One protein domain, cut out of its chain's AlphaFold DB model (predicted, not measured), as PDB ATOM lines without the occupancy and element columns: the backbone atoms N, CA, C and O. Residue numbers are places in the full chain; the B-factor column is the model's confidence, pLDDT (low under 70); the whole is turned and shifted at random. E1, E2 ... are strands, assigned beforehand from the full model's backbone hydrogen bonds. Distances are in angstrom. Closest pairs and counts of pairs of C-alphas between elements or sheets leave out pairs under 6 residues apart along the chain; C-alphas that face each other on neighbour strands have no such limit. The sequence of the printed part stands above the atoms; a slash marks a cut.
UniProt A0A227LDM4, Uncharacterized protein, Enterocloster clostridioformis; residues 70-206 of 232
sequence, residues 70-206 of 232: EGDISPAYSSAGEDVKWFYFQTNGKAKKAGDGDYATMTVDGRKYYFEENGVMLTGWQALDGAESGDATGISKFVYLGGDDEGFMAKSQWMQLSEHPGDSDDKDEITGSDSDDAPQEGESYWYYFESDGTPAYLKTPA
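Overview. This is residues 70 to 206 of the 232 residues of an uncharacterized protein of Enterocloster clostridioformis (UniProt A0A227LDM4). With little regular structure, this is an elongated body of loops holding three separate two-stranded antiparallel hairpins: E3-E4 near the middle, E1-E2 and E5-E6 farther out. The loop of residues 70 to 103 makes one end, the tail to Ala 206 the other. Of 137 printed residues, 26 lie in six strands, E1 to E6 in chain order, with no named helix: all strand, compact, radius of gyration of the C-alphas 15.7 A, spans 50 by 31 by 26 A.

Arrangement. Look at E1, residues 104 to 108, and E2, 111 to 115: N 106 and O 113 are 3.0 A apart. In E3, 125 to 127, and E4, 142 to 144, find N 126 and O 143 at 3.0 A. In E5, 157 to 161, and E6, 189 to 193, find N 159 and O 191 at 2.9 A. Strands of different hairpins are apart, E4 and E6 only just, at 8.0 A.

Along the chain. Find C-alpha 104 at (-1.297, -35.057, -23.004); E1 runs 13.3 A. E2 spans 13.5 A, E5 12.3 A and E6 12.6 A, ending at (-13.356, -43.087, -8.511).

Size, cuts and confidence. The C-alphas of Asn 92 and Ala 206, the farthest apart, are 50.8 A apart. The printed part has no cut. Long links join E3 to E4, E4 to E5 and E5 to E6. The pLDDT is under 70 at residues 70 to 84, 91 to 94 and 202 to 206.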
ATOM      1  N   GLU A  70      12.034 -46.150 -23.690       41.75
ATOM      2  CA  GLU A  70      10.578 -46.037 -23.534       41.75
ATOM      3  C   GLU A  70      10.155 -46.519 -22.146       41.75
ATOM      4  O   GLU A  70      10.312 -47.692 -21.817       41.75
ATOM      5  N   GLY A  71       9.555 -45.621 -21.365       47.28
ATOM      6  CA  GLY A  71       9.218 -45.913 -19.973       47.28
ATOM      7  C   GLY A  71      10.143 -45.244 -18.969       47.28
ATOM      8  O   GLY A  71       9.847 -45.312 -17.777       47.28
ATOM      9  N   ASP A  72      11.186 -44.552 -19.428       45.75
ATOM     10  CA  ASP A  72      12.045 -43.795 -18.536       45.75
ATOM     11  C   ASP A  72      11.295 -42.598 -17.957       45.75
ATOM     12  O   ASP A  72      10.796 -41.697 -18.647       45.75
ATOM     13  N   ILE A  73      11.210 -42.642 -16.638       51.41
ATOM     14  CA  ILE A  73      10.724 -41.585 -15.772       51.41
ATOM     15  C   ILE A  73      11.977 -40.878 -15.238       51.41
ATOM     16  O   ILE A  73      13.009 -41.526 -15.048       51.41
ATOM     17  N   SER A  74      11.913 -39.557 -15.022       51.00
ATOM     18  CA  SER A  74      12.986 -38.783 -14.365       51.00
ATOM     19  C   SER A  74      13.609 -39.540 -13.174       51.00
ATOM     20  O   SER A  74      12.903 -40.325 -12.537       51.00
ATOM     21  N   PRO A  75      14.895 -39.295 -12.833       48.97
ATOM     22  CA  PRO A  75      15.566 -39.980 -11.733       48.97
ATOM     23  C   PRO A  75      14.676 -40.056 -10.496       48.97
ATOM     24  O   PRO A  75      14.120 -39.044 -10.068       48.97
ATOM     25  N   ALA A  76      14.541 -41.256  -9.935       44.25
ATOM     26  CA  ALA A  76      13.746 -41.462  -8.738       44.25
ATOM     27  C   ALA A  76      14.378 -40.695  -7.572       44.25
ATOM     28  O   ALA A  76      15.420 -41.085  -7.036       44.25
ATOM     29  N   TYR A  77      13.749 -39.592  -7.180       51.97
ATOM     30  CA  TYR A  77      14.020 -38.964  -5.897       51.97
ATOM     31  C   TYR A  77      13.349 -39.799  -4.802       51.97
ATOM     32  O   TYR A  77      12.301 -40.399  -5.019       51.97
ATOM     33  N   SER A  78      13.950 -39.856  -3.611       51.78
ATOM     34  CA  SER A  78      13.353 -40.562  -2.466       51.78
ATOM     35  C   SER A  78      12.059 -39.910  -1.952       51.78
ATOM     36  O   SER A  78      11.417 -40.476  -1.074       51.78
ATOM     37  N   SER A  79      11.739 -38.716  -2.453       54.12
ATOM     38  CA  SER A  79      10.524 -37.941  -2.205       54.12
ATOM     39  C   SER A  79      10.442 -36.810  -3.233       54.12
ATOM     40  O   SER A  79      11.462 -36.161  -3.505       54.12
ATOM     41  N   ALA A  80       9.257 -36.521  -3.750       57.06
ATOM     42  CA  ALA A  80       8.974 -35.310  -4.498       57.06
ATOM     43  C   ALA A  80       8.993 -34.106  -3.541       57.06
ATOM     44  O   ALA A  80       8.201 -33.999  -2.612       57.06
ATOM     45  N   GLY A  81       9.981 -33.227  -3.713       56.84
ATOM     46  CA  GLY A  81       9.941 -31.890  -3.122       56.84
ATOM     47  C   GLY A  81       9.206 -30.922  -4.048       56.84
ATOM     48  O   GLY A  81       9.025 -31.220  -5.224       56.84
ATOM     49  N   GLU A  82       8.889 -29.726  -3.551       57.09
ATOM     50  CA  GLU A  82       8.168 -28.662  -4.282       57.09
ATOM     51  C   GLU A  82       8.819 -28.280  -5.635       57.09
ATOM     52  O   GLU A  82       8.162 -27.797  -6.555       57.09
ATOM     53  N   ASP A  83      10.126 -28.522  -5.774       67.94
ATOM     54  CA  ASP A  83      10.911 -28.229  -6.978       67.94
ATOM     55  C   ASP A  83      11.108 -29.442  -7.910       67.94
ATOM     56  O   ASP A  83      11.707 -29.311  -8.988       67.94
ATOM     57  N   VAL A  84      10.652 -30.633  -7.511       69.06
ATOM     58  CA  VAL A  84      10.822 -31.866  -8.286       69.06
ATOM     59  C   VAL A  84       9.731 -31.951  -9.343       69.06
ATOM     60  O   VAL A  84       8.546 -31.822  -9.062       69.06
ATOM     61  N   LYS A  85      10.144 -32.172 -10.593       77.62
ATOM     62  CA  LYS A  85       9.240 -32.276 -11.738       77.62
ATOM     63  C   LYS A  85       9.480 -33.572 -12.478       77.62
ATOM     64  O   LYS A  85      10.606 -33.882 -12.880       77.62
ATOM     65  N   TRP A  86       8.397 -34.294 -12.698       80.19
ATOM     66  CA  TRP A  86       8.414 -35.555 -13.413       80.19
ATOM     67  C   TRP A  86       8.090 -35.333 -14.885       80.19
ATOM     68  O   TRP A  86       7.211 -34.546 -15.230       80.19
ATOM     69  N   PHE A  87       8.809 -36.039 -15.751       81.06
ATOM     70  CA  PHE A  87       8.613 -36.034 -17.195       81.06
ATOM     71  C   PHE A  87       8.580 -37.480 -17.684       81.06
ATOM     72  O   PHE A  87       9.214 -38.353 -17.090       81.06
ATOM     73  N   TYR A  88       7.878 -37.720 -18.789       78.88
ATOM     74  CA  TYR A  88       7.898 -39.005 -19.486       78.88
ATOM     75  C   TYR A  88       8.548 -38.846 -20.857       78.88
ATOM     76  O   TYR A  88       8.053 -38.065 -21.675       78.88
ATOM     77  N   PHE A  89       9.614 -39.592 -21.138       75.56
ATOM     78  CA  PHE A  89      10.301 -39.549 -22.430       75.56
ATOM     79  C   PHE A  89       9.814 -40.667 -23.359       75.56
ATOM     80  O   PHE A  89       9.695 -41.829 -22.988       75.56
ATOM     81  N   GLN A  90       9.481 -40.291 -24.595       75.06
ATOM     82  CA  GLN A  90       9.074 -41.228 -25.645       75.06
ATOM     83  C   GLN A  90      10.306 -41.783 -26.376       75.06
ATOM     84  O   GLN A  90      11.370 -41.171 -26.357       75.06
ATOM     85  N   THR A  91      10.127 -42.861 -27.148       60.44
ATOM     86  CA  THR A  91      11.176 -43.536 -27.953       60.44
ATOM     87  C   THR A  91      11.991 -42.637 -28.884       60.44
ATOM     88  O   THR A  91      13.084 -42.993 -29.310       60.44
ATOM     89  N   ASN A  92      11.464 -41.471 -29.249       57.00
ATOM     90  CA  ASN A  92      12.151 -40.487 -30.084       57.00
ATOM     91  C   ASN A  92      12.990 -39.478 -29.270       57.00
ATOM     92  O   ASN A  92      13.403 -38.456 -29.824       57.00
ATOM     93  N   GLY A  93      13.177 -39.723 -27.970       57.72
ATOM     94  CA  GLY A  93      13.872 -38.845 -27.029       57.72
ATOM     95  C   GLY A  93      13.089 -37.588 -26.642       57.72
ATOM     96  O   GLY A  93      13.628 -36.718 -25.963       57.72
ATOM     97  N   LYS A  94      11.828 -37.439 -27.079       65.81
ATOM     98  CA  LYS A  94      10.994 -36.276 -26.743       65.81
ATOM     99  C   LYS A  94      10.135 -36.554 -25.516       65.81
ATOM    100  O   LYS A  94       9.354 -37.507 -25.520       65.81
ATOM    101  N   ALA A  95      10.164 -35.643 -24.545       72.50
ATOM    102  CA  ALA A  95       9.169 -35.605 -23.480       72.50
ATOM    103  C   ALA A  95       7.738 -35.557 -24.049       72.50
ATOM    104  O   ALA A  95       7.455 -34.855 -25.032       72.50
ATOM    105  N   LYS A  96       6.842 -36.323 -23.433       81.94
ATOM    106  CA  LYS A  96       5.402 -36.258 -23.647       81.94
ATOM    107  C   LYS A  96       4.904 -34.933 -23.090       81.94
ATOM    108  O   LYS A  96       5.174 -34.599 -21.946       81.94
ATOM    109  N   LYS A  97       4.202 -34.177 -23.923       85.19
ATOM    110  CA  LYS A  97       3.673 -32.861 -23.576       85.19
ATOM    111  C   LYS A  97       2.386 -32.583 -24.329       85.19
ATOM    112  O   LYS A  97       2.179 -33.163 -25.404       85.19
ATOM    113  N   ALA A  98       1.556 -31.719 -23.768       85.62
ATOM    114  CA  ALA A  98       0.301 -31.310 -24.376       85.62
ATOM    115  C   ALA A  98       0.469 -30.267 -25.490       85.62
ATOM    116  O   ALA A  98       1.553 -29.710 -25.695       85.62
ATOM    117  N   GLY A  99      -0.619 -30.037 -26.228       78.31
ATOM    118  CA  GLY A  99      -0.796 -28.828 -27.032       78.31
ATOM    119  C   GLY A  99      -1.227 -27.639 -26.167       78.31
ATOM    120  O   GLY A  99      -1.504 -27.802 -24.984       78.31
ATOM    121  N   ASP A 100      -1.273 -26.452 -26.773       80.62
ATOM    122  CA  ASP A 100      -1.696 -25.215 -26.103       80.62
ATOM    123  C   ASP A 100      -3.140 -25.344 -25.587       80.62
ATOM    124  O   ASP A 100      -4.052 -25.635 -26.367       80.62
ATOM    125  N   GLY A 101      -3.325 -25.162 -24.275       76.38
ATOM    126  CA  GLY A 101      -4.620 -25.282 -23.597       76.38
ATOM    127  C   GLY A 101      -5.207 -26.698 -23.515       76.38
ATOM    128  O   GLY A 101      -6.419 -26.825 -23.371       76.38
ATOM    129  N   ASP A 102      -4.389 -27.747 -23.638       86.94
ATOM    130  CA  ASP A 102      -4.819 -29.151 -23.564       86.94
ATOM    131  C   ASP A 102      -3.921 -29.948 -22.598       86.94
ATOM    132  O   ASP A 102      -2.944 -29.428 -22.054       86.94
ATOM    133  N   TYR A 103      -4.207 -31.240 -22.442       90.75
ATOM    134  CA  TYR A 103      -3.409 -32.190 -21.677       90.75
ATOM    135  C   TYR A 103      -3.007 -33.389 -22.534       90.75
ATOM    136  O   TYR A 103      -3.793 -33.976 -23.279       90.75
ATOM    137  N   ALA A 104      -1.756 -33.818 -22.402       91.44
ATOM    138  CA  ALA A 104      -1.297 -35.057 -23.004       91.44
ATOM    139  C   ALA A 104      -1.461 -36.210 -22.019       91.44
ATOM    140  O   ALA A 104      -1.179 -36.067 -20.837       91.44
ATOM    141  N   THR A 105      -1.838 -37.388 -22.518       94.69
ATOM    142  CA  THR A 105      -1.957 -38.590 -21.683       94.69
ATOM    143  C   THR A 105      -1.006 -39.691 -22.130       94.69
ATOM    144  O   THR A 105      -0.718 -39.841 -23.326       94.69
ATOM    145  N   MET A 106      -0.511 -40.470 -21.170       90.94
ATOM    146  CA  MET A 106       0.237 -41.704 -21.419       90.94
ATOM    147  C   MET A 106      -0.257 -42.808 -20.492       90.94
ATOM    148  O   MET A 106      -0.556 -42.551 -19.332       90.94
ATOM    149  N   THR A 107      -0.350 -44.036 -20.998       91.19
ATOM    150  CA  THR A 107      -0.627 -45.207 -20.160       91.19
ATOM    151  C   THR A 107       0.623 -46.064 -20.074       91.19
ATOM    152  O   THR A 107       1.086 -46.565 -21.094       91.19
ATOM    153  N   VAL A 108       1.137 -46.246 -18.862       84.25
ATOM    154  CA  VAL A 108       2.309 -47.076 -18.568       84.25
ATOM    155  C   VAL A 108       1.875 -48.120 -17.551       84.25
ATOM    156  O   VAL A 108       1.352 -47.774 -16.495       84.25
ATOM    157  N   ASP A 109       2.029 -49.400 -17.887       85.38
ATOM    158  CA  ASP A 109       1.636 -50.519 -17.015       85.38
ATOM    159  C   ASP A 109       0.183 -50.417 -16.490       85.38
ATOM    160  O   ASP A 109      -0.115 -50.551 -15.306       85.38
ATOM    161  N   GLY A 110      -0.752 -50.057 -17.379       85.56
ATOM    162  CA  GLY A 110      -2.179 -49.916 -17.051       85.56
ATOM    163  C   GLY A 110      -2.555 -48.682 -16.215       85.56
ATOM    164  O   GLY A 110      -3.754 -48.431 -16.013       85.56
ATOM    165  N   ARG A 111      -1.569 -47.890 -15.783       89.19
ATOM    166  CA  ARG A 111      -1.727 -46.622 -15.061       89.19
ATOM    167  C   ARG A 111      -1.683 -45.452 -16.037       89.19
ATOM    168  O   ARG A 111      -0.856 -45.441 -16.945       89.19
ATOM    169  N   LYS A 112      -2.605 -44.501 -15.887       94.69
ATOM    170  CA  LYS A 112      -2.750 -43.352 -16.791       94.69
ATOM    171  C   LYS A 112      -2.157 -42.110 -16.140       94.69
ATOM    172  O   LYS A 112      -2.522 -41.798 -15.017       94.69
ATOM    173  N   TYR A 113      -1.308 -41.413 -16.875       93.81
ATOM    174  CA  TYR A 113      -0.591 -40.213 -16.465       93.81
ATOM    175  C   TYR A 113      -0.985 -39.050 -17.368       93.81
ATOM    176  O   TYR A 113      -1.277 -39.263 -18.554       93.81
ATOM    177  N   TYR A 114      -0.960 -37.841 -16.818       95.25
ATOM    178  CA  TYR A 114      -1.290 -36.608 -17.525       95.25
ATOM    179  C   TYR A 114      -0.102 -35.656 -17.502       95.25
ATOM    180  O   TYR A 114       0.626 -35.596 -16.517       95.25
ATOM    181  N   PHE A 115       0.100 -34.936 -18.600       91.19
ATOM    182  CA  PHE A 115       1.222 -34.025 -18.791       91.19
ATOM    183  C   PHE A 115       0.719 -32.695 -19.338       91.19
ATOM    184  O   PHE A 115      -0.043 -32.683 -20.311       91.19
ATOM    185  N   GLU A 116       1.183 -31.593 -18.754       90.19
ATOM    186  CA  GLU A 116       0.893 -30.237 -19.229       90.19
ATOM    187  C   GLU A 116       1.702 -29.865 -20.490       90.19
ATOM    188  O   GLU A 116       2.478 -30.657 -21.045       90.19
ATOM    189  N   GLU A 117       1.541 -28.630 -20.966       85.62
ATOM    190  CA  GLU A 117       2.192 -28.099 -22.174       85.62
ATOM    191  C   GLU A 117       3.732 -28.136 -22.100       85.62
ATOM    192  O   GLU A 117       4.419 -28.365 -23.104       85.62
ATOM    193  N   ASN A 118       4.298 -27.969 -20.899       78.06
ATOM    194  CA  ASN A 118       5.744 -28.052 -20.678       78.06
ATOM    195  C   ASN A 118       6.248 -29.500 -20.550       78.06
ATOM    196  O   ASN A 118       7.458 -29.718 -20.488       78.06
ATOM    197  N   GLY A 119       5.341 -30.480 -20.524       82.56
ATOM    198  CA  GLY A 119       5.641 -31.898 -20.331       82.56
ATOM    199  C   GLY A 119       5.842 -32.318 -18.877       82.56
ATOM    200  O   GLY A 119       6.239 -33.457 -18.639       82.56
ATOM    201  N   VAL A 120       5.578 -31.422 -17.920       85.12
ATOM    202  CA  VAL A 120       5.547 -31.769 -16.495       85.12
ATOM    203  C   VAL A 120       4.336 -32.669 -16.250       85.12
ATOM    204  O   VAL A 120       3.255 -32.421 -16.784       85.12
ATOM    205  N   MET A 121       4.534 -33.741 -15.496       90.19
ATOM    206  CA  MET A 121       3.466 -34.633 -15.064       90.19
ATOM    207  C   MET A 121       2.576 -33.926 -14.041       90.19
ATOM    208  O   MET A 121       3.087 -33.289 -13.123       90.19
ATOM    209  N   LEU A 122       1.265 -34.065 -14.195       93.06
ATOM    210  CA  LEU A 122       0.289 -33.555 -13.240       93.06
ATOM    211  C   LEU A 122       0.088 -34.534 -12.079       93.06
ATOM    212  O   LEU A 122       0.135 -35.751 -12.269       93.06
ATOM    213  N   THR A 123      -0.184 -33.981 -10.903       93.38
ATOM    214  CA  THR A 123      -0.492 -34.688  -9.653       93.38
ATOM    215  C   THR A 123      -1.708 -34.035  -8.989       93.38
ATOM    216  O   THR A 123      -2.220 -33.013  -9.463       93.38
ATOM    217  N   GLY A 124      -2.211 -34.647  -7.921       94.25
ATOM    218  CA  GLY A 124      -3.317 -34.123  -7.129       94.25
ATOM    219  C   GLY A 124      -4.649 -34.095  -7.879       94.25
ATOM    220  O   GLY A 124      -4.891 -34.856  -8.821       94.25
ATOM    221  N   TRP A 125      -5.544 -33.225  -7.422       95.69
ATOM    222  CA  TRP A 125      -6.842 -32.978  -8.044       95.69
ATOM    223  C   TRP A 125      -6.708 -32.050  -9.256       95.69
ATOM    224  O   TRP A 125      -6.073 -31.007  -9.155       95.69
ATOM    225  N   GLN A 126      -7.314 -32.427 -10.384       96.25
ATOM    226  CA  GLN A 126      -7.261 -31.666 -11.640       96.25
ATOM    227  C   GLN A 126      -8.628 -31.655 -12.328       96.25
ATOM    228  O   GLN A 126      -9.236 -32.720 -12.472       96.25
ATOM    229  N   ALA A 127      -9.090 -30.492 -12.787       95.44
ATOM    230  CA  ALA A 127     -10.307 -30.354 -13.584       95.44
ATOM    231  C   ALA A 127      -9.979 -30.511 -15.078       95.44
ATOM    232  O   ALA A 127      -9.465 -29.603 -15.724       95.44
ATOM    233  N   LEU A 128     -10.264 -31.688 -15.642       93.06
ATOM    234  CA  LEU A 128      -9.812 -32.070 -16.989       93.06
ATOM    235  C   LEU A 128     -10.944 -32.216 -18.018       93.06
ATOM    236  O   LEU A 128     -10.667 -32.541 -19.174       93.06
ATOM    237  N   ASP A 129     -12.199 -32.007 -17.621       89.06
ATOM    238  CA  ASP A 129     -13.363 -32.067 -18.513       89.06
ATOM    239  C   ASP A 129     -14.442 -31.044 -18.112       89.06
ATOM    240  O   ASP A 129     -14.343 -30.351 -17.097       89.06
ATOM    241  N   GLY A 130     -15.488 -30.923 -18.927       87.81
ATOM    242  CA  GLY A 130     -16.680 -30.145 -18.617       87.81
ATOM    243  C   GLY A 130     -17.608 -30.858 -17.631       87.81
ATOM    244  O   GLY A 130     -17.626 -32.081 -17.539       87.81
ATOM    245  N   ALA A 131     -18.430 -30.083 -16.916       85.81
ATOM    246  CA  ALA A 131     -19.401 -30.658 -15.988       85.81
ATOM    247  C   ALA A 131     -20.416 -31.532 -16.733       85.81
ATOM    248  O   ALA A 131     -21.047 -31.091 -17.704       85.81
ATOM    249  N   GLU A 132     -20.634 -32.744 -16.230       86.50
ATOM    250  CA  GLU A 132     -21.709 -33.599 -16.707       86.50
ATOM    251  C   GLU A 132     -23.089 -32.991 -16.400       86.50
ATOM    252  O   GLU A 132     -23.313 -32.285 -15.413       86.50
ATOM    253  N   SER A 133     -24.078 -33.309 -17.239       81.38
ATOM    254  CA  SER A 133     -25.450 -32.850 -17.023       81.38
ATOM    255  C   SER A 133     -26.013 -33.373 -15.695       81.38
ATOM    256  O   SER A 133     -26.011 -34.577 -15.440       81.38
ATOM    257  N   GLY A 134     -26.536 -32.465 -14.865       79.94
ATOM    258  CA  GLY A 134     -27.078 -32.798 -13.543       79.94
ATOM    259  C   GLY A 134     -26.045 -32.759 -12.415       79.94
ATOM    260  O   GLY A 134     -26.428 -32.899 -11.254       79.94
ATOM    261  N   ASP A 135     -24.771 -32.515 -12.726       83.19
ATOM    262  CA  ASP A 135     -23.775 -32.181 -11.720       83.19
ATOM    263  C   ASP A 135     -23.911 -30.712 -11.297       83.19
ATOM    264  O   ASP A 135     -23.570 -29.793 -12.039       83.19
ATOM    265  N   ALA A 136     -24.452 -30.490 -10.101       82.19
ATOM    266  CA  ALA A 136     -24.592 -29.152  -9.536       82.19
ATOM    267  C   ALA A 136     -23.320 -28.663  -8.826       82.19
ATOM    268  O   ALA A 136     -23.198 -27.463  -8.589       82.19
ATOM    269  N   THR A 137     -22.406 -29.565  -8.456       86.12
ATOM    270  CA  THR A 137     -21.178 -29.198  -7.741       86.12
ATOM    271  C   THR A 137     -20.028 -28.961  -8.707       86.12
ATOM    272  O   THR A 137     -19.171 -28.139  -8.421       86.12
ATOM    273  N   GLY A 138     -20.017 -29.618  -9.868       88.25
ATOM    274  CA  GLY A 138     -18.905 -29.573 -10.819       88.25
ATOM    275  C   GLY A 138     -17.816 -30.605 -10.522       88.25
ATOM    276  O   GLY A 138     -16.788 -30.607 -11.191       88.25
ATOM    277  N   ILE A 139     -18.028 -31.501  -9.552       88.81
ATOM    278  CA  ILE A 139     -17.050 -32.531  -9.177       88.81
ATOM    279  C   ILE A 139     -16.774 -33.531 -10.309       88.81
ATOM    280  O   ILE A 139     -15.689 -34.099 -10.367       88.81
ATOM    281  N   SER A 140     -17.713 -33.708 -11.243       90.56
ATOM    282  CA  SER A 140     -17.550 -34.560 -12.431       90.56
ATOM    283  C   SER A 140     -16.456 -34.086 -13.388       90.56
ATOM    284  O   SER A 140     -15.954 -34.883 -14.172       90.56
ATOM    285  N   LYS A 141     -16.052 -32.812 -13.306       93.44
ATOM    286  CA  LYS A 141     -14.924 -32.267 -14.075       93.44
ATOM    287  C   LYS A 141     -13.580 -32.821 -13.613       93.44
ATOM    288  O   LYS A 141     -12.599 -32.758 -14.353       93.44
ATOM    289  N   PHE A 142     -13.519 -33.273 -12.362       95.06
ATOM    290  CA  PHE A 142     -12.270 -33.574 -11.690       95.06
ATOM    291  C   PHE A 142     -11.850 -35.024 -11.875       95.06
ATOM    292  O   PHE A 142     -12.669 -35.936 -11.965       95.06
ATOM    293  N   VAL A 143     -10.540 -35.233 -11.827       96.50
ATOM    294  CA  VAL A 143      -9.903 -36.521 -11.560       96.50
ATOM    295  C   VAL A 143      -8.866 -36.341 -10.453       96.50
ATOM    296  O   VAL A 143      -8.397 -35.228 -10.212       96.50
ATOM    297  N   TYR A 144      -8.480 -37.435  -9.801       96.31
ATOM    298  CA  TYR A 144      -7.350 -37.445  -8.872       96.31
ATOM    299  C   TYR A 144      -6.180 -38.209  -9.485       96.31
ATOM    300  O   TYR A 144      -6.328 -39.370  -9.870       96.31
ATOM    301  N   LEU A 145      -5.027 -37.557  -9.590       95.50
ATOM    302  CA  LEU A 145      -3.820 -38.066 -10.241       95.50
ATOM    303  C   LEU A 145      -2.780 -38.598  -9.248       95.50
ATOM    304  O   LEU A 145      -1.615 -38.735  -9.603       95.50
ATOM    305  N   GLY A 146      -3.192 -38.920  -8.020       91.88
ATOM    306  CA  GLY A 146      -2.282 -39.389  -6.977       91.88
ATOM    307  C   GLY A 146      -1.456 -38.260  -6.366       91.88
ATOM    308  O   GLY A 146      -1.526 -37.111  -6.805       91.88
ATOM    309  N   GLY A 147      -0.678 -38.591  -5.340       86.44
ATOM    310  CA  GLY A 147       0.230 -37.630  -4.710       86.44
ATOM    311  C   GLY A 147       1.439 -37.283  -5.585       86.44
ATOM    312  O   GLY A 147       1.621 -37.823  -6.684       86.44
ATOM    313  N   ASP A 148       2.313 -36.430  -5.054       79.94
ATOM    314  CA  ASP A 148       3.505 -35.914  -5.747       79.94
ATOM    315  C   ASP A 148       4.491 -37.002  -6.223       79.94
ATOM    316  O   ASP A 148       5.253 -36.800  -7.173       79.94
ATOM    317  N   ASP A 149       4.450 -38.176  -5.589       78.31
ATOM    318  CA  ASP A 149       5.287 -39.341  -5.904       78.31
ATOM    319  C   ASP A 149       4.618 -40.351  -6.861       78.31
ATOM    320  O   ASP A 149       5.262 -41.301  -7.315       78.31
ATOM    321  N   GLU A 150       3.325 -40.197  -7.159       84.50
ATOM    322  CA  GLU A 150       2.527 -41.209  -7.864       84.50
ATOM    323  C   GLU A 150       2.157 -40.786  -9.287       84.50
ATOM    324  O   GLU A 150       2.459 -41.515 -10.238       84.50
ATOM    325  N   GLY A 151       1.483 -39.642  -9.440       87.88
ATOM    326  CA  GLY A 151       1.108 -39.058 -10.737       87.88
ATOM    327  C   GLY A 151       0.138 -39.854 -11.615       87.88
ATOM    328  O   GLY A 151      -0.138 -39.448 -12.750       87.88
ATOM    329  N   PHE A 152      -0.351 -41.007 -11.152       91.94
ATOM    330  CA  PHE A 152      -1.295 -41.820 -11.908       91.94
ATOM    331  C   PHE A 152      -2.740 -41.592 -11.464       91.94
ATOM    332  O   PHE A 152      -3.068 -41.556 -10.284       91.94
ATOM    333  N   MET A 153      -3.630 -41.538 -12.450       96.44
ATOM    334  CA  MET A 153      -5.063 -41.361 -12.261       96.44
ATOM    335  C   MET A 153      -5.683 -42.509 -11.459       96.44
ATOM    336  O   MET A 153      -5.639 -43.676 -11.876       96.44
ATOM    337  N   ALA A 154      -6.323 -42.158 -10.347       95.88
ATOM    338  CA  ALA A 154      -7.187 -43.043  -9.590       95.88
ATOM    339  C   ALA A 154      -8.385 -43.464 -10.446       95.88
ATOM    340  O   ALA A 154      -9.007 -42.654 -11.126       95.88
ATOM    341  N   LYS A 155      -8.709 -44.758 -10.433       94.62
ATOM    342  CA  LYS A 155      -9.872 -45.316 -11.136       94.62
ATOM    343  C   LYS A 155     -10.338 -46.606 -10.482       94.62
ATOM    344  O   LYS A 155      -9.517 -47.371  -9.969       94.62
ATOM    345  N   SER A 156     -11.638 -46.870 -10.567       92.50
ATOM    346  CA  SER A 156     -12.296 -48.103 -10.102       92.50
ATOM    347  C   SER A 156     -11.985 -48.485  -8.648       92.50
ATOM    348  O   SER A 156     -11.801 -49.667  -8.348       92.50
ATOM    349  N   GLN A 157     -11.902 -47.511  -7.740       89.75
ATOM    350  CA  GLN A 157     -11.492 -47.760  -6.355       89.75
ATOM    351  C   GLN A 157     -12.010 -46.709  -5.371       89.75
ATOM    352  O   GLN A 157     -12.294 -45.576  -5.748       89.75
ATOM    353  N   TRP A 158     -12.095 -47.105  -4.101       91.19
ATOM    354  CA  TRP A 158     -12.284 -46.189  -2.979       91.19
ATOM    355  C   TRP A 158     -10.931 -45.673  -2.497       91.19
ATOM    356  O   TRP A 158     -10.018 -46.474  -2.299       91.19
ATOM    357  N   MET A 159     -10.826 -44.370  -2.243       88.12
ATOM    358  CA  MET A 159      -9.667 -43.754  -1.598       88.12
ATOM    359  C   MET A 159     -10.125 -42.819  -0.488       88.12
ATOM    360  O   MET A 159     -11.134 -42.128  -0.626       88.12
ATOM    361  N   GLN A 160      -9.374 -42.802   0.607       90.38
ATOM    362  CA  GLN A 160      -9.513 -41.797   1.649       90.38
ATOM    363  C   GLN A 160      -8.465 -40.719   1.397       90.38
ATOM    364  O   GLN A 160      -7.275 -41.026   1.408       90.38
ATOM    365  N   LEU A 161      -8.908 -39.489   1.154       87.56
ATOM    366  CA  LEU A 161      -8.041 -38.371   0.791       87.56
ATOM    367  C   LEU A 161      -8.238 -37.218   1.768       87.56
ATOM    368  O   LEU A 161      -9.371 -36.933   2.164       87.56
ATOM    369  N   SER A 162      -7.129 -36.586   2.145       89.31
ATOM    370  CA  SER A 162      -7.099 -35.342   2.923       89.31
ATOM    371  C   SER A 162      -6.980 -34.088   2.062       89.31
ATOM    372  O   SER A 162      -7.106 -32.990   2.577       89.31
ATOM    373  N   GLU A 163      -6.693 -34.265   0.775       89.50
ATOM    374  CA  GLU A 163      -6.785 -33.215  -0.230       89.50
ATOM    375  C   GLU A 163      -8.124 -33.335  -0.945       89.50
ATOM    376  O   GLU A 163      -8.615 -34.442  -1.219       89.50
ATOM    377  N   HIS A 164      -8.691 -32.192  -1.291       89.31
ATOM    378  CA  HIS A 164     -10.015 -32.067  -1.870       89.31
ATOM    379  C   HIS A 164      -9.954 -31.266  -3.175       89.31
ATOM    380  O   HIS A 164      -9.031 -30.480  -3.382       89.31
ATOM    381  N   PRO A 165     -10.958 -31.392  -4.063       91.06
ATOM    382  CA  PRO A 165     -11.021 -30.579  -5.280       91.06
ATOM    383  C   PRO A 165     -10.899 -29.066  -5.016       91.06
ATOM    384  O   PRO A 165     -10.311 -28.345  -5.817       91.06
ATOM    385  N   GLY A 166     -11.411 -28.593  -3.872       89.44
ATOM    386  CA  GLY A 166     -11.321 -27.193  -3.444       89.44
ATOM    387  C   GLY A 166      -9.925 -26.729  -3.008       89.44
ATOM    388  O   GLY A 166      -9.702 -25.523  -2.936       89.44
ATOM    389  N   ASP A 167      -8.993 -27.655  -2.771       89.00
ATOM    390  CA  ASP A 167      -7.601 -27.354  -2.411       89.00
ATOM    391  C   ASP A 167      -6.695 -27.223  -3.646       89.00
ATOM    392  O   ASP A 167      -5.541 -26.812  -3.533       89.00
ATOM    393  N   SER A 168      -7.204 -27.586  -4.830       91.75
ATOM    394  CA  SER A 168      -6.451 -27.548  -6.085       91.75
ATOM    395  C   SER A 168      -6.371 -26.149  -6.697       91.75
ATOM    396  O   SER A 168      -7.160 -25.255  -6.378       91.75
ATOM    397  N   ASP A 169      -5.464 -25.981  -7.661       91.12
ATOM    398  CA  ASP A 169      -5.405 -24.775  -8.496       91.12
ATOM    399  C   ASP A 169      -6.705 -24.555  -9.298       91.12
ATOM    400  O   ASP A 169      -7.050 -23.416  -9.616       91.12
ATOM    401  N   ASP A 170      -7.474 -25.622  -9.543       93.81
ATOM    402  CA  ASP A 170      -8.752 -25.603 -10.261       93.81
ATOM    403  C   ASP A 170      -9.967 -25.444  -9.330       93.81
ATOM    404  O   ASP A 170     -11.101 -25.712  -9.724       93.81
ATOM    405  N   LYS A 171      -9.785 -24.999  -8.082       91.19
ATOM    406  CA  LYS A 171     -10.877 -24.874  -7.097       91.19
ATOM    407  C   LYS A 171     -12.073 -24.019  -7.535       91.19
ATOM    408  O   LYS A 171     -13.157 -24.150  -6.968       91.19
ATOM    409  N   ASP A 172     -11.890 -23.141  -8.517       91.88
ATOM    410  CA  ASP A 172     -12.964 -22.321  -9.087       91.88
ATOM    411  C   ASP A 172     -13.916 -23.155  -9.974       91.88
ATOM    412  O   ASP A 172     -15.044 -22.743 -10.255       91.88
ATOM    413  N   GLU A 173     -13.497 -24.357 -10.386       92.88
ATOM    414  CA  GLU A 173     -14.298 -25.292 -11.175       92.88
ATOM    415  C   GLU A 173     -15.281 -26.111 -10.325       92.88
ATOM    416  O   GLU A 173     -16.223 -26.692 -10.887       92.88
ATOM    417  N   ILE A 174     -15.103 -26.116  -8.996       88.38
ATOM    418  CA  ILE A 174     -15.996 -26.738  -8.016       88.38
ATOM    419  C   ILE A 174     -16.839 -25.667  -7.298       88.38
ATOM    420  O   ILE A 174     -16.360 -24.651  -6.804       88.38
ATOM    421  N   THR A 175     -18.147 -25.891  -7.229       86.81
ATOM    422  CA  THR A 175     -19.096 -25.000  -6.558       86.81
ATOM    423  C   THR A 175     -19.115 -25.276  -5.061       86.81
ATOM    424  O   THR A 175     -19.278 -26.418  -4.638       86.81
ATOM    425  N   GLY A 176     -19.044 -24.212  -4.261       80.25
ATOM    426  CA  GLY A 176     -19.150 -24.305  -2.804       80.25
ATOM    427  C   GLY A 176     -17.857 -24.725  -2.107       80.25
ATOM    428  O   GLY A 176     -17.930 -25.083  -0.938       80.25
ATOM    429  N   SER A 177     -16.704 -24.650  -2.783       77.88
ATOM    430  CA  SER A 177     -15.376 -24.886  -2.191       77.88
ATOM    431  C   SER A 177     -15.108 -24.034  -0.950       77.88
ATOM    432  O   SER A 177     -14.523 -24.531  -0.002       77.88
ATOM    433  N   ASP A 178     -15.604 -22.794  -0.917       75.38
ATOM    434  CA  ASP A 178     -15.442 -21.880   0.225       75.38
ATOM    435  C   ASP A 178     -16.605 -21.942   1.242       75.38
ATOM    436  O   ASP A 178     -16.737 -21.063   2.097       75.38
ATOM    437  N   SER A 179     -17.524 -22.906   1.118       77.38
ATOM    438  CA  SER A 179     -18.661 -23.011   2.042       77.38
ATOM    439  C   SER A 179     -18.257 -23.657   3.368       77.38
ATOM    440  O   SER A 179     -17.374 -24.507   3.406       77.38
ATOM    441  N   ASP A 180     -18.956 -23.319   4.454       72.94
ATOM    442  CA  ASP A 180     -18.745 -23.962   5.762       72.94
ATOM    443  C   ASP A 180     -19.030 -25.481   5.727       72.94
ATOM    444  O   ASP A 180     -18.553 -26.225   6.580       72.94
ATOM    445  N   ASP A 181     -19.799 -25.938   4.732       73.44
ATOM    446  CA  ASP A 181     -20.122 -27.348   4.488       73.44
ATOM    447  C   ASP A 181     -19.093 -28.048   3.571       73.44
ATOM    448  O   ASP A 181     -19.222 -29.245   3.298       73.44
ATOM    449  N   ALA A 182     -18.093 -27.320   3.060       75.31
ATOM    450  CA  ALA A 182     -17.018 -27.894   2.263       75.31
ATOM    451  C   ALA A 182     -16.062 -28.717   3.142       75.31
ATOM    452  O   ALA A 182     -15.917 -28.420   4.334       75.31
ATOM    453  N   PRO A 183     -15.379 -29.721   2.561       81.06
ATOM    454  CA  PRO A 183     -14.276 -30.400   3.225       81.06
ATOM    455  C   PRO A 183     -13.255 -29.395   3.770       81.06
ATOM    456  O   PRO A 183     -12.754 -28.560   3.019       81.06
ATOM    457  N   GLN A 184     -12.985 -29.453   5.073       77.25
ATOM    458  CA  GLN A 184     -12.073 -28.517   5.729       77.25
ATOM    459  C   GLN A 184     -10.635 -29.041   5.706       77.25
ATOM    460  O   GLN A 184     -10.399 -30.249   5.749       77.25
ATOM    461  N   GLU A 185      -9.669 -28.121   5.710       74.19
ATOM    462  CA  GLU A 185      -8.245 -28.462   5.750       74.19
ATOM    463  C   GLU A 185      -7.933 -29.415   6.922       74.19
ATOM    464  O   GLU A 185      -8.252 -29.145   8.085       74.19
ATOM    465  N   GLY A 186      -7.287 -30.541   6.613       72.81
ATOM    466  CA  GLY A 186      -6.902 -31.558   7.596       72.81
ATOM    467  C   GLY A 186      -7.986 -32.591   7.915       72.81
ATOM    468  O   GLY A 186      -7.731 -33.518   8.692       72.81
ATOM    469  N   GLU A 187      -9.171 -32.481   7.318       80.56
ATOM    470  CA  GLU A 187     -10.165 -33.550   7.329       80.56
ATOM    471  C   GLU A 187      -9.848 -34.597   6.256       80.56
ATOM    472  O   GLU A 187      -8.973 -34.428   5.416       80.56
ATOM    473  N   SER A 188     -10.492 -35.761   6.316       85.00
ATOM    474  CA  SER A 188     -10.304 -36.797   5.300       85.00
ATOM    475  C   SER A 188     -11.633 -37.393   4.895       85.00
ATOM    476  O   SER A 188     -12.408 -37.844   5.741       85.00
ATOM    477  N   TYR A 189     -11.858 -37.454   3.588       85.12
ATOM    478  CA  TYR A 189     -13.110 -37.893   2.987       85.12
ATOM    479  C   TYR A 189     -12.879 -39.114   2.102       85.12
ATOM    480  O   TYR A 189     -11.808 -39.303   1.526       85.12
ATOM    481  N   TRP A 190     -13.893 -39.974   2.022       87.00
ATOM    482  CA  TRP A 190     -13.885 -41.116   1.117       87.00
ATOM    483  C   TRP A 190     -14.441 -40.711  -0.242       87.00
ATOM    484  O   TRP A 190     -15.582 -40.262  -0.337       87.00
ATOM    485  N   TYR A 191     -13.659 -40.961  -1.285       87.38
ATOM    486  CA  TYR A 191     -14.051 -40.790  -2.677       87.38
ATOM    487  C   TYR A 191     -14.046 -42.148  -3.366       87.38
ATOM    488  O   TYR A 191     -13.132 -42.953  -3.171       87.38
ATOM    489  N   TYR A 192     -15.070 -42.412  -4.172       89.31
ATOM    490  CA  TYR A 192     -15.045 -43.522  -5.114       89.31
ATOM    491  C   TYR A 192     -14.759 -42.973  -6.504       89.31
ATOM    492  O   TYR A 192     -15.524 -42.146  -6.989       89.31
ATOM    493  N   PHE A 193     -13.691 -43.442  -7.136       90.25
ATOM    494  CA  PHE A 193     -13.356 -43.087  -8.511       90.25
ATOM    495  C   PHE A 193     -13.928 -44.129  -9.466       90.25
ATOM    496  O   PHE A 193     -13.676 -45.331  -9.307       90.25
ATOM    497  N   GLU A 194     -14.678 -43.676 -10.465       92.81
ATOM    498  CA  GLU A 194     -15.257 -44.520 -11.504       92.81
ATOM    499  C   GLU A 194     -14.177 -45.060 -12.462       92.81
ATOM    500  O   GLU A 194     -12.969 -44.885 -12.270       92.81
ATOM    501  N   SER A 195     -14.582 -45.821 -13.480       92.69
ATOM    502  CA  SER A 195     -13.634 -46.434 -14.423       92.69
ATOM    503  C   SER A 195     -12.892 -45.429 -15.301       92.69
ATOM    504  O   SER A 195     -11.792 -45.733 -15.769       92.69
ATOM    505  N   ASP A 196     -13.483 -44.258 -15.523       90.69
ATOM    506  CA  ASP A 196     -12.884 -43.146 -16.261       90.69
ATOM    507  C   ASP A 196     -12.028 -42.220 -15.381       90.69
ATOM    508  O   ASP A 196     -11.274 -41.416 -15.923       90.69
ATOM    509  N   GLY A 197     -12.071 -42.404 -14.057       92.31
ATOM    510  CA  GLY A 197     -11.333 -41.620 -13.070       92.31
ATOM    511  C   GLY A 197     -12.106 -40.444 -12.478       92.31
ATOM    512  O   GLY A 197     -11.570 -39.765 -11.603       92.31
ATOM    513  N   THR A 198     -13.355 -40.220 -12.893       92.00
ATOM    514  CA  THR A 198     -14.215 -39.205 -12.277       92.00
ATOM    515  C   THR A 198     -14.685 -39.669 -10.890       92.00
ATOM    516  O   THR A 198     -14.958 -40.860 -10.689       92.00
ATOM    517  N   PRO A 199     -14.758 -38.781  -9.883       89.88
ATOM    518  CA  PRO A 199     -15.388 -39.104  -8.612       89.88
ATOM    519  C   PRO A 199     -16.878 -39.355  -8.806       89.88
ATOM    520  O   PRO A 199     -17.574 -38.543  -9.408       89.88
ATOM    521  N   ALA A 200     -17.392 -40.435  -8.226       85.69
ATOM    522  CA  ALA A 200     -18.824 -40.673  -8.187       85.69
ATOM    523  C   ALA A 200     -19.533 -39.549  -7.419       85.69
ATOM    524  O   ALA A 200     -19.126 -39.161  -6.320       85.69
ATOM    525  N   TYR A 201     -20.631 -39.057  -7.985       73.94
ATOM    526  CA  TYR A 201     -21.391 -37.934  -7.450       73.94
ATOM    527  C   TYR A 201     -22.893 -38.135  -7.644       73.94
ATOM    528  O   TYR A 201     -23.362 -38.977  -8.416       73.94
ATOM    529  N   LEU A 202     -23.682 -37.352  -6.914       66.19
ATOM    530  CA  LEU A 202     -25.134 -37.402  -7.007       66.19
ATOM    531  C   LEU A 202     -25.603 -36.532  -8.173       66.19
ATOM    532  O   LEU A 202     -25.538 -35.309  -8.100       66.19
ATOM    533  N   LYS A 203     -26.147 -37.159  -9.226       59.12
ATOM    534  CA  LYS A 203     -26.647 -36.485 -10.447       59.12
ATOM    535  C   LYS A 203     -27.907 -35.615 -10.226       59.12
ATOM    536  O   LYS A 203     -28.564 -35.202 -11.175       59.12
ATOM    537  N   THR A 204     -28.313 -35.406  -8.973       57.19
ATOM    538  CA  THR A 204     -29.388 -34.520  -8.488       57.19
ATOM    539  C   THR A 204     -29.235 -34.369  -6.968       57.19
ATOM    540  O   THR A 204     -28.658 -35.261  -6.341       57.19
ATOM    541  N   PRO A 205     -29.767 -33.306  -6.328       51.88
ATOM    542  CA  PRO A 205     -29.793 -33.222  -4.872       51.88
ATOM    543  C   PRO A 205     -30.725 -34.314  -4.336       51.88
ATOM    544  O   PRO A 205     -31.939 -34.132  -4.225       51.88
ATOM    545  N   ALA A 206     -30.171 -35.490  -4.055       48.50
ATOM    546  CA  ALA A 206     -30.883 -36.531  -3.346       48.50
ATOM    547  C   ALA A 206     -31.264 -35.962  -1.976       48.50
ATOM    548  O   ALA A 206     -30.406 -35.579  -1.186       48.50
TER     549      ALA A 206